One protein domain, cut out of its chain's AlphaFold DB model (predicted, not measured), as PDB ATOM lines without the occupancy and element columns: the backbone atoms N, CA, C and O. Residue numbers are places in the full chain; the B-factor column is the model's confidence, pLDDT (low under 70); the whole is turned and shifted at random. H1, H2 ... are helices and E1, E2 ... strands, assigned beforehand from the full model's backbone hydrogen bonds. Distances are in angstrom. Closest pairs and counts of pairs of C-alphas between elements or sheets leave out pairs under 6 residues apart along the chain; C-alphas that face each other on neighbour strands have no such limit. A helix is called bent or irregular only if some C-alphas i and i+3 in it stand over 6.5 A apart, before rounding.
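AT A GLANCE: This is residues 9 to 89 of the 199 residues of an uncharacterized protein of Massarina eburnea CBS 473.64 (UniProt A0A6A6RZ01). A long, twisted ribbon of three antiparallel strands, E1, E2 and E3, runs along the longest axis, and the single helix H1 stands off it, reached by a long looping link. The link, residues 49 to 69, leaves the end of E3, swings out and dips back toward the sheet near Asp 60 before H1 begins; residues 75 to 80 of H1 stand free. The printed part has 81 residues with three named strands followed by one named helix, and the sheet's order is E1, E2, E3. The class is mixed, helices and strands. The whole is loose, with a radius of gyration of the C-alphas of 16.8 A, and spans 51 by 29 by 16 A, only just flat.

HOW THE PARTS SIT: Begin with the sheet's inner strand, E2, residues 20 to 33. On one side of it look for E1, residues 9 to 17, antiparallel at 156 degrees; the C-alphas of Cys 12 and Val 26 face each other at 4.5 A. N 13 and O 25 are within hydrogen-bond range at 2.9 A, as are N 25 and O 13 at 2.8 A. On the other side look for E3, residues 38 to 48, antiparallel to E2 at 159 degrees; the C-alphas of Arg 27 and Ala 44 face each other at 4.4 A. There N 28 and O 43 are 2.8 A apart, and N 41 and O 30 are 2.9 A apart, both within hydrogen-bond range. E1 and E2 form a hairpin, and so do E2 and E3; the three strands make a meander, each the antiparallel neighbour of the one before. E1 and E3 are the edge strands. The sheet's C-alphas lie up to 5.4 A off their best plane. Now turn to H1, residues 70 to 88: it is not on the sheet, with 3 pairs of C-alphas within 10 A, and it is apart from E1 and from E2. In H1 every O i to N i+4 pair is within hydrogen-bond range.

IN THESE COORDINATES: Find C-alpha 20 at (-3.320, -34.868, -29.013); from there E2, the longest strand by residues, runs 39.1 A to C-alpha 33 at (-14.634, -39.163, 8.179). E1 begins at C-alpha 9, at (-3.372, -41.915, -6.437), and covers 24.1 A from residue 9 to residue 17. E3 covers 31.7 A from residue 38 to residue 48. H1 runs 26.3 A from residue 70 to C-alpha 88 at (-12.629, -45.003, 16.249), and it is not bent.

THE WHOLE: The two C-alphas farthest apart are those of Lys 18 and Leu 87, 52.1 A. The printed part has no cut. The links E1 to E2 and E2 to E3 are tight, while the link E3 to H1 is long, with 21 residues. The model's mean pLDDT over the printed part is 84.3; look for values under 70 at residues 36 to 37 and 88 to 89.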
ATOM      1  N   VAL A   9      -2.968 -41.849  -5.025       90.25
ATOM      2  CA  VAL A   9      -3.372 -41.915  -6.437       90.25
ATOM      3  C   VAL A   9      -4.018 -43.271  -6.712       90.25
ATOM      4  O   VAL A   9      -3.420 -44.304  -6.420       90.25
ATOM      5  N   SER A  10      -5.237 -43.263  -7.255       89.06
ATOM      6  CA  SER A  10      -5.941 -44.484  -7.659       89.06
ATOM      7  C   SER A  10      -5.708 -44.764  -9.140       89.06
ATOM      8  O   SER A  10      -5.209 -45.825  -9.501       89.06
ATOM      9  N   HIS A  11      -6.023 -43.791  -9.994       88.69
ATOM     10  CA  HIS A  11      -5.918 -43.912 -11.442       88.69
ATOM     11  C   HIS A  11      -5.501 -42.579 -12.057       88.69
ATOM     12  O   HIS A  11      -5.904 -41.512 -11.595       88.69
ATOM     13  N   CYS A  12      -4.737 -42.644 -13.140       90.19
ATOM     14  CA  CYS A  12      -4.447 -41.492 -13.981       90.19
ATOM     15  C   CYS A  12      -4.987 -41.772 -15.381       90.19
ATOM     16  O   CYS A  12      -4.652 -42.791 -15.987       90.19
ATOM     17  N   TYR A  13      -5.834 -40.876 -15.873       88.38
ATOM     18  CA  TYR A  13      -6.412 -40.942 -17.206       88.38
ATOM     19  C   TYR A  13      -5.908 -39.771 -18.036       88.38
ATOM     20  O   TYR A  13      -5.703 -38.676 -17.518       88.38
ATOM     21  N   GLN A  14      -5.758 -39.996 -19.336       89.19
ATOM     22  CA  GLN A  14      -5.485 -38.936 -20.297       89.19
ATOM     23  C   GLN A  14      -6.683 -38.766 -21.232       89.19
ATOM     24  O   GLN A  14      -7.175 -39.744 -21.805       89.19
ATOM     25  N   ALA A  15      -7.138 -37.532 -21.409       83.38
ATOM     26  CA  ALA A  15      -8.127 -37.188 -22.412       83.38
ATOM     27  C   ALA A  15      -7.405 -36.852 -23.720       83.38
ATOM     28  O   ALA A  15      -6.571 -35.944 -23.787       83.38
ATOM     29  N   THR A  16      -7.720 -37.605 -24.774       83.19
ATOM     30  CA  THR A  16      -7.116 -37.425 -26.097       83.19
ATOM     31  C   THR A  16      -8.167 -37.018 -27.122       83.19
ATOM     32  O   THR A  16      -9.279 -37.538 -27.141       83.19
ATOM     33  N   SER A  17      -7.816 -36.072 -27.992       79.12
ATOM     34  CA  SER A  17      -8.609 -35.670 -29.155       79.12
ATOM     35  C   SER A  17      -7.748 -35.813 -30.401       79.12
ATOM     36  O   SER A  17      -6.656 -35.256 -30.451       79.12
ATOM     37  N   LYS A  18      -8.210 -36.588 -31.395       75.12
ATOM     38  CA  LYS A  18      -7.572 -36.744 -32.721       75.12
ATOM     39  C   LYS A  18      -6.023 -36.815 -32.684       75.12
ATOM     40  O   LYS A  18      -5.371 -36.221 -33.534       75.12
ATOM     41  N   LYS A  19      -5.454 -37.573 -31.727       70.94
ATOM     42  CA  LYS A  19      -4.007 -37.797 -31.449       70.94
ATOM     43  C   LYS A  19      -3.266 -36.786 -30.553       70.94
ATOM     44  O   LYS A  19      -2.081 -36.990 -30.309       70.94
ATOM     45  N   ALA A  20      -3.917 -35.763 -30.007       76.56
ATOM     46  CA  ALA A  20      -3.320 -34.868 -29.013       76.56
ATOM     47  C   ALA A  20      -3.970 -35.060 -27.635       76.56
ATOM     48  O   ALA A  20      -5.195 -35.041 -27.511       76.56
ATOM     49  N   CYS A  21      -3.148 -35.241 -26.597       78.00
ATOM     50  CA  CYS A  21      -3.598 -35.149 -25.209       78.00
ATOM     51  C   CYS A  21      -3.797 -33.672 -24.844       78.00
ATOM     52  O   CYS A  21      -2.909 -32.855 -25.123       78.00
ATOM     53  N   TYR A  22      -4.948 -33.340 -24.260       85.00
ATOM     54  CA  TYR A  22      -5.275 -31.977 -23.820       85.00
ATOM     55  C   TYR A  22      -5.546 -31.879 -22.312       85.00
ATOM     56  O   TYR A  22      -5.520 -30.779 -21.763       85.00
ATOM     57  N   GLU A  23      -5.754 -33.007 -21.632       89.12
ATOM     58  CA  GLU A  23      -6.067 -33.035 -20.206       89.12
ATOM     59  C   GLU A  23      -5.624 -34.354 -19.566       89.12
ATOM     60  O   GLU A  23      -5.781 -35.426 -20.157       89.12
ATOM     61  N   TYR A  24      -5.121 -34.277 -18.338       89.31
ATOM     62  CA  TYR A  24      -4.920 -35.430 -17.471       89.31
ATOM     63  C   TYR A  24      -5.879 -35.366 -16.290       89.31
ATOM     64  O   TYR A  24      -5.887 -34.398 -15.532       89.31
ATOM     65  N   THR A  25      -6.655 -36.425 -16.092       90.50
ATOM     66  CA  THR A  25      -7.521 -36.570 -14.925       90.50
ATOM     67  C   THR A  25      -6.871 -37.543 -13.950       90.50
ATOM     68  O   THR A  25      -6.791 -38.747 -14.207       90.50
ATOM     69  N   VAL A  26      -6.425 -37.031 -12.808       92.19
ATOM     70  CA  VAL A  26      -5.867 -37.834 -11.720       92.19
ATOM     71  C   VAL A  26      -6.972 -38.094 -10.709       92.19
ATOM     72  O   VAL A  26      -7.435 -37.182 -10.020       92.19
ATOM     73  N   ARG A  27      -7.402 -39.349 -10.611       92.19
ATOM     74  CA  ARG A  27      -8.281 -39.789  -9.535       92.19
ATOM     75  C   ARG A  27      -7.451 -40.177  -8.332       92.19
ATOM     76  O   ARG A  27      -6.440 -40.878  -8.432       92.19
ATOM     77  N   VAL A  28      -7.899 -39.707  -7.184       91.94
ATOM     78  CA  VAL A  28      -7.258 -39.974  -5.916       91.94
ATOM     79  C   VAL A  28      -8.258 -40.430  -4.884       91.94
ATOM     80  O   VAL A  28      -9.430 -40.060  -4.888       91.94
ATOM     81  N   TRP A  29      -7.750 -41.220  -3.964       90.19
ATOM     82  CA  TRP A  29      -8.464 -41.738  -2.831       90.19
ATOM     83  C   TRP A  29      -8.006 -41.037  -1.550       90.19
ATOM     84  O   TRP A  29      -6.815 -40.774  -1.352       90.19
ATOM     85  N   HIS A  30      -8.963 -40.764  -0.669       86.81
ATOM     86  CA  HIS A  30      -8.733 -40.354   0.712       86.81
ATOM     87  C   HIS A  30      -9.737 -41.022   1.642       86.81
ATOM     88  O   HIS A  30     -10.801 -41.488   1.230       86.81
ATOM     89  N   LEU A  31      -9.382 -41.054   2.919       82.25
ATOM     90  CA  LEU A  31     -10.247 -41.541   3.972       82.25
ATOM     91  C   LEU A  31     -11.111 -40.378   4.476       82.25
ATOM     92  O   LEU A  31     -10.612 -39.511   5.192       82.25
ATOM     93  N   SER A  32     -12.389 -40.345   4.094       80.69
ATOM     94  CA  SER A  32     -13.326 -39.337   4.598       80.69
ATOM     95  C   SER A  32     -13.950 -39.812   5.906       80.69
ATOM     96  O   SER A  32     -14.334 -40.979   6.049       80.69
ATOM     97  N   GLY A  33     -14.024 -38.912   6.882       75.81
ATOM     98  CA  GLY A  33     -14.634 -39.163   8.179       75.81
ATOM     99  C   GLY A  33     -15.809 -38.226   8.400       75.81
ATOM    100  O   GLY A  33     -15.602 -37.042   8.633       75.81
ATOM    101  N   GLU A  34     -17.015 -38.783   8.401       77.81
ATOM    102  CA  GLU A  34     -18.210 -38.110   8.907       77.81
ATOM    103  C   GLU A  34     -18.348 -38.360  10.421       77.81
ATOM    104  O   GLU A  34     -17.569 -39.114  11.034       77.81
ATOM    105  N   GLU A  35     -19.377 -37.759  11.022       72.50
ATOM    106  CA  GLU A  35     -19.665 -37.820  12.462       72.50
ATOM    107  C   GLU A  35     -19.697 -39.264  13.004       72.50
ATOM    108  O   GLU A  35     -19.183 -39.537  14.090       72.50
ATOM    109  N   TYR A  36     -20.208 -40.220  12.217       66.38
ATOM    110  CA  TYR A  36     -20.438 -41.596  12.684       66.38
ATOM    111  C   TYR A  36     -19.690 -42.687  11.914       66.38
ATOM    112  O   TYR A  36     -19.431 -43.759  12.466       66.38
ATOM    113  N   PHE A  37     -19.282 -42.448  10.670       69.56
ATOM    114  CA  PHE A  37     -18.638 -43.460   9.827       69.56
ATOM    115  C   PHE A  37     -17.392 -42.906   9.144       69.56
ATOM    116  O   PHE A  37     -17.247 -41.705   8.938       69.56
ATOM    117  N   ILE A  38     -16.448 -43.805   8.892       77.25
ATOM    118  CA  ILE A  38     -15.282 -43.539   8.061       77.25
ATOM    119  C   ILE A  38     -15.520 -44.314   6.779       77.25
ATOM    120  O   ILE A  38     -15.880 -45.493   6.852       77.25
ATOM    121  N   HIS A  39     -15.323 -43.683   5.631       80.75
ATOM    122  CA  HIS A  39     -15.483 -44.357   4.358       80.75
ATOM    123  C   HIS A  39     -14.386 -43.965   3.362       80.75
ATOM    124  O   HIS A  39     -13.841 -42.859   3.423       80.75
ATOM    125  N   PRO A  40     -14.045 -44.874   2.435       85.44
ATOM    126  CA  PRO A  40     -13.252 -44.519   1.272       85.44
ATOM    127  C   PRO A  40     -13.978 -43.432   0.464       85.44
ATOM    128  O   PRO A  40     -15.174 -43.557   0.191       85.44
ATOM    129  N   ALA A  41     -13.263 -42.378   0.081       87.94
ATOM    130  CA  ALA A  41     -13.792 -41.293  -0.734       87.94
ATOM    131  C   ALA A  41     -12.849 -40.989  -1.901       87.94
ATOM    132  O   ALA A  41     -11.627 -40.931  -1.747       87.94
ATOM    133  N   GLU A  42     -13.430 -40.784  -3.078       90.69
ATOM    134  CA  GLU A  42     -12.694 -40.464  -4.296       90.69
ATOM    135  C   GLU A  42     -12.799 -38.968  -4.604       90.69
ATOM    136  O   GLU A  42     -13.842 -38.343  -4.405       90.69
ATOM    137  N   LYS A  43     -11.704 -38.389  -5.089       90.25
ATOM    138  CA  LYS A  43     -11.631 -37.017  -5.585       90.25
ATOM    139  C   LYS A  43     -10.874 -37.020  -6.906       90.25
ATOM    140  O   LYS A  43      -9.920 -37.774  -7.070       90.25
ATOM    141  N   ALA A  44     -11.295 -36.190  -7.851       90.56
ATOM    142  CA  ALA A  44     -10.618 -36.043  -9.133       90.56
ATOM    143  C   ALA A  44      -9.949 -34.671  -9.220       90.56
ATOM    144  O   ALA A  44     -10.539 -33.660  -8.836       90.56
ATOM    145  N   PHE A  45      -8.726 -34.660  -9.733       90.62
ATOM    146  CA  PHE A  45      -7.985 -33.462 -10.091       90.62
ATOM    147  C   PHE A  45      -7.755 -33.457 -11.593       90.62
ATOM    148  O   PHE A  45      -7.447 -34.491 -12.187       90.62
ATOM    149  N   VAL A  46      -7.911 -32.286 -12.194       90.56
ATOM    150  CA  VAL A  46      -7.765 -32.084 -13.630       90.56
ATOM    151  C   VAL A  46      -6.518 -31.247 -13.862       90.56
ATOM    152  O   VAL A  46      -6.449 -30.103 -13.427       90.56
ATOM    153  N   ILE A  47      -5.530 -31.818 -14.544       89.50
ATOM    154  CA  ILE A  47      -4.325 -31.117 -14.977       89.50
ATOM    155  C   ILE A  47      -4.497 -30.806 -16.457       89.50
ATOM    156  O   ILE A  47      -4.431 -31.691 -17.315       89.50
ATOM    157  N   GLN A  48      -4.734 -29.533 -16.753       86.88
ATOM    158  CA  GLN A  48      -4.816 -29.064 -18.128       86.88
ATOM    159  C   GLN A  48      -3.438 -29.094 -18.783       86.88
ATOM    160  O   GLN A  48      -2.412 -28.873 -18.128       86.88
ATOM    161  N   ARG A  49      -3.417 -29.336 -20.095       85.25
ATOM    162  CA  ARG A  49      -2.208 -29.127 -20.883       85.25
ATOM    163  C   ARG A  49      -1.760 -27.672 -20.734       85.25
ATOM    164  O   ARG A  49      -2.546 -26.753 -20.943       85.25
ATOM    165  N   PHE A  50      -0.492 -27.487 -20.400       84.19
ATOM    166  CA  PHE A  50       0.165 -26.189 -20.402       84.19
ATOM    167  C   PHE A  50       1.248 -26.191 -21.479       84.19
ATOM    168  O   PHE A  50       1.892 -27.215 -21.712       84.19
ATOM    169  N   ASP A  51       1.432 -25.049 -22.131       80.75
ATOM    170  CA  ASP A  51       2.531 -24.837 -23.065       80.75
ATOM    171  C   ASP A  51       3.636 -24.047 -22.341       80.75
ATOM    172  O   ASP A  51       3.357 -23.047 -21.679       80.75
ATOM    173  N   GLY A  52       4.890 -24.503 -22.440       87.50
ATOM    174  CA  GLY A  52       6.050 -23.894 -21.771       87.50
ATOM    175  C   GLY A  52       6.527 -24.661 -20.534       87.50
ATOM    176  O   GLY A  52       6.314 -25.866 -20.428       87.50
ATOM    177  N   GLU A  53       7.197 -23.968 -19.611       87.50
ATOM    178  CA  GLU A  53       7.686 -24.522 -18.342       87.50
ATOM    179  C   GLU A  53       6.869 -23.962 -17.174       87.50
ATOM    180  O   GLU A  53       6.575 -22.768 -17.125       87.50
ATOM    181  N   LYS A  54       6.502 -24.824 -16.222       86.56
ATOM    182  CA  LYS A  54       5.750 -24.445 -15.023       86.56
ATOM    183  C   LYS A  54       6.347 -25.140 -13.795       86.56
ATOM    184  O   LYS A  54       6.592 -26.348 -13.860       86.56
ATOM    185  N   PRO A  55       6.571 -24.435 -12.670       88.56
ATOM    186  CA  PRO A  55       7.028 -25.065 -11.438       88.56
ATOM    187  C   PRO A  55       6.050 -26.146 -10.964       88.56
ATOM    188  O   PRO A  55       4.843 -25.925 -10.900       88.56
ATOM    189  N   ILE A  56       6.572 -27.307 -10.558       87.00
ATOM    190  CA  ILE A  56       5.749 -28.454 -10.136       87.00
ATOM    191  C   ILE A  56       4.822 -28.133  -8.950       87.00
ATOM    192  O   ILE A  56       3.738 -28.695  -8.832       87.00
ATOM    193  N   LEU A  57       5.226 -27.186  -8.095       84.94
ATOM    194  CA  LEU A  57       4.472 -26.744  -6.915       84.94
ATOM    195  C   LEU A  57       3.221 -25.923  -7.257       84.94
ATOM    196  O   LEU A  57       2.371 -25.722  -6.390       84.94
ATOM    197  N   GLU A  58       3.116 -25.434  -8.492       87.44
ATOM    198  CA  GLU A  58       1.951 -24.700  -8.994       87.44
ATOM    199  C   GLU A  58       0.904 -25.617  -9.646       87.44
ATOM    200  O   GLU A  58      -0.103 -25.133 -10.176       87.44
ATOM    201  N   LEU A  59       1.145 -26.931  -9.673       87.06
ATOM    202  CA  LEU A  59       0.139 -27.910 -10.071       87.06
ATOM    203  C   LEU A  59      -0.856 -28.138  -8.928       87.06
ATOM    204  O   LEU A  59      -0.475 -28.189  -7.758       87.06
ATOM    205  N   ASP A  60      -2.128 -28.345  -9.275       84.81
ATOM    206  CA  ASP A  60      -3.191 -28.633  -8.299       84.81
ATOM    207  C   ASP A  60      -2.940 -29.934  -7.525       84.81
ATOM    208  O   ASP A  60      -3.341 -30.075  -6.368       84.81
ATOM    209  N   ILE A  61      -2.257 -30.885  -8.165       87.44
ATOM    210  CA  ILE A  61      -1.800 -32.132  -7.569       87.44
ATOM    211  C   ILE A  61      -0.394 -32.465  -8.069       87.44
ATOM    212  O   ILE A  61      -0.101 -32.370  -9.259       87.44
ATOM    213  N   PHE A  62       0.474 -32.877  -7.151       89.62
ATOM    214  CA  PHE A  62       1.843 -33.282  -7.449       89.62
ATOM    215  C   PHE A  62       2.344 -34.302  -6.411       89.62
ATOM    216  O   PHE A  62       1.761 -34.418  -5.325       89.62
ATOM    217  N   PRO A  63       3.407 -35.069  -6.717       88.00
ATOM    218  CA  PRO A  63       3.943 -36.058  -5.789       88.00
ATOM    219  C   PRO A  63       4.443 -35.424  -4.485       88.00
ATOM    220  O   PRO A  63       5.125 -34.403  -4.476       88.00
ATOM    221  N   CYS A  64       4.127 -36.055  -3.354       84.69
ATOM    222  CA  CYS A  64       4.445 -35.502  -2.034       84.69
ATOM    223  C   CYS A  64       5.953 -35.397  -1.746       84.69
ATOM    224  O   CYS A  64       6.338 -34.647  -0.857       84.69
ATOM    225  N   GLU A  65       6.794 -36.129  -2.476       84.94
ATOM    226  CA  GLU A  65       8.262 -36.119  -2.364       84.94
ATOM    227  C   GLU A  65       8.899 -34.750  -2.651       84.94
ATOM    228  O   GLU A  65       9.945 -34.437  -2.089       84.94
ATOM    229  N   TYR A  66       8.230 -33.900  -3.439       86.62
ATOM    230  CA  TYR A  66       8.688 -32.542  -3.755       86.62
ATOM    231  C   TYR A  66       8.389 -31.517  -2.649       86.62
ATOM    232  O   TYR A  66       8.779 -30.356  -2.764       86.62
ATOM    233  N   LEU A  67       7.688 -31.910  -1.580       83.69
ATOM    234  CA  LEU A  67       7.518 -31.066  -0.400       83.69
ATOM    235  C   LEU A  67       8.729 -31.187   0.529       83.69
ATOM    236  O   LEU A  67       9.231 -32.282   0.802       83.69
ATOM    237  N   GLU A  68       9.137 -30.057   1.105       82.50
ATOM    238  CA  GLU A  68      10.085 -30.053   2.215       82.50
ATOM    239  C   GLU A  68       9.553 -30.919   3.368       82.50
ATOM    240  O   GLU A  68       8.353 -30.934   3.662       82.50
ATOM    241  N   GLN A  69      10.451 -31.671   4.012       85.00
ATOM    242  CA  GLN A  69      10.133 -32.553   5.143       85.00
ATOM    243  C   GLN A  69       9.117 -33.673   4.828       85.00
ATOM    244  O   GLN A  69       8.496 -34.216   5.747       85.00
ATOM    245  N   HIS A  70       8.952 -34.078   3.561       83.56
ATOM    246  CA  HIS A  70       7.984 -35.116   3.172       83.56
ATOM    247  C   HIS A  70       8.130 -36.422   3.975       83.56
ATOM    248  O   HIS A  70       7.125 -37.044   4.319       83.56
ATOM    249  N   SER A  71       9.356 -36.830   4.321       85.75
ATOM    250  CA  SER A  71       9.607 -38.070   5.066       85.75
ATOM    251  C   SER A  71       9.103 -37.969   6.510       85.75
ATOM    252  O   SER A  71       8.406 -38.862   6.985       85.75
ATOM    253  N   GLN A  72       9.384 -36.851   7.187       88.12
ATOM    254  CA  GLN A  72       8.910 -36.583   8.552       88.12
ATOM    255  C   GLN A  72       7.388 -36.431   8.578       88.12
ATOM    256  O   GLN A  72       6.703 -37.001   9.425       88.12
ATOM    257  N   ARG A  73       6.838 -35.725   7.586       84.56
ATOM    258  CA  ARG A  73       5.395 -35.543   7.424       84.56
ATOM    259  C   ARG A  73       4.675 -36.868   7.180       84.56
ATOM    260  O   ARG A  73       3.606 -37.077   7.745       84.56
ATOM    261  N   LYS A  74       5.261 -37.775   6.392       85.12
ATOM    262  CA  LYS A  74       4.729 -39.130   6.187       85.12
ATOM    263  C   LYS A  74       4.624 -39.887   7.511       85.12
ATOM    264  O   LYS A  74       3.581 -40.474   7.776       85.12
ATOM    265  N   VAL A  75       5.665 -39.841   8.344       89.38
ATOM    266  CA  VAL A  75       5.652 -40.477   9.673       89.38
ATOM    267  C   VAL A  75       4.552 -39.877  10.550       89.38
ATOM    268  O   VAL A  75       3.711 -40.617  11.052       89.38
ATOM    269  N   ALA A  76       4.477 -38.547  10.638       88.19
ATOM    270  CA  ALA A  76       3.457 -37.861  11.433       88.19
ATOM    271  C   ALA A  76       2.020 -38.196  10.985       88.19
ATOM    272  O   ALA A  76       1.118 -38.329  11.814       88.19
ATOM    273  N   LEU A  77       1.790 -38.357   9.679       84.75
ATOM    274  CA  LEU A  77       0.486 -38.751   9.141       84.75
ATOM    275  C   LEU A  77       0.131 -40.196   9.487       84.75
ATOM    276  O   LEU A  77      -1.000 -40.451   9.887       84.75
ATOM    277  N   ILE A  78       1.094 -41.116   9.406       86.94
ATOM    278  CA  ILE A  78       0.890 -42.513   9.807       86.94
ATOM    279  C   ILE A  78       0.554 -42.595  11.301       86.94
ATOM    280  O   ILE A  78      -0.401 -43.274  11.676       86.94
ATOM    281  N   GLU A  79       1.289 -41.883  12.157       90.25
ATOM    282  CA  GLU A  79       1.022 -41.838  13.602       90.25
ATOM    283  C   GLU A  79      -0.357 -41.241  13.911       90.25
ATOM    284  O   GLU A  79      -1.114 -41.776  14.732       90.25
ATOM    285  N   ARG A  80      -0.716 -40.151  13.221       87.44
ATOM    286  CA  ARG A  80      -2.036 -39.523  13.335       87.44
ATOM    287  C   ARG A  80      -3.147 -40.494  12.939       87.44
ATOM    288  O   ARG A  80      -4.126 -40.610  13.677       87.44
ATOM    289  N   ASP A  81      -2.987 -41.204  11.828       83.06
ATOM    290  CA  ASP A  81      -3.982 -42.150  11.321       83.06
ATOM    291  C   ASP A  81      -4.116 -43.371  12.235       83.06
ATOM    292  O   ASP A  81      -5.233 -43.787  12.545       83.06
ATOM    293  N   GLN A  82      -3.006 -43.899  12.760       85.81
ATOM    294  CA  GLN A  82      -3.036 -44.954  13.776       85.81
ATOM    295  C   GLN A  82      -3.812 -44.502  15.014       85.81
ATOM    296  O   GLN A  82      -4.671 -45.237  15.509       85.81
ATOM    297  N   ARG A  83      -3.563 -43.282  15.503       84.00
ATOM    298  CA  ARG A  83      -4.287 -42.717  16.648       84.00
ATOM    299  C   ARG A  83      -5.774 -42.546  16.345       84.00
ATOM    300  O   ARG A  83      -6.607 -42.933  17.164       84.00
ATOM    301  N   PHE A  84      -6.111 -42.015  15.173       77.19
ATOM    302  CA  PHE A  84      -7.497 -41.829  14.746       77.19
ATOM    303  C   PHE A  84      -8.236 -43.167  14.639       77.19
ATOM    304  O   PHE A  84      -9.335 -43.320  15.178       77.19
ATOM    305  N   PHE A  85      -7.598 -44.173  14.038       76.88
ATOM    306  CA  PHE A  85      -8.135 -45.526  13.946       76.88
ATOM    307  C   PHE A  85      -8.344 -46.142  15.335       76.88
ATOM    308  O   PHE A  85      -9.415 -46.681  15.607       76.88
ATOM    309  N   GLN A  86      -7.381 -46.013  16.256       79.62
ATOM    310  CA  GLN A  86      -7.513 -46.523  17.629       79.62
ATOM    311  C   GLN A  86      -8.669 -45.879  18.401       79.62
ATOM    312  O   GLN A  86      -9.369 -46.583  19.128       79.62
ATOM    313  N   LEU A  87      -8.888 -44.572  18.233       75.94
ATOM    314  CA  LEU A  87     -10.008 -43.856  18.853       75.94
ATOM    315  C   LEU A  87     -11.364 -44.278  18.265       75.94
ATOM    316  O   LEU A  87     -12.365 -44.294  18.978       75.94
ATOM    317  N   ARG A  88     -11.402 -44.624  16.973       67.38
ATOM    318  CA  ARG A  88     -12.629 -45.003  16.249       67.38
ATOM    319  C   ARG A  88     -12.960 -46.490  16.339       67.38
ATOM    320  O   ARG A  88     -14.114 -46.860  16.111       67.38
ATOM    321  N   ARG A  89     -12.004 -47.355  16.697       67.06
ATOM    322  CA  ARG A  89     -12.301 -48.748  17.062       67.06
ATOM    323  C   ARG A  89     -13.322 -48.713  18.194       67.06
ATOM    324  O   ARG A  89     -13.018 -48.223  19.279       67.06
TER     325      ARG A  89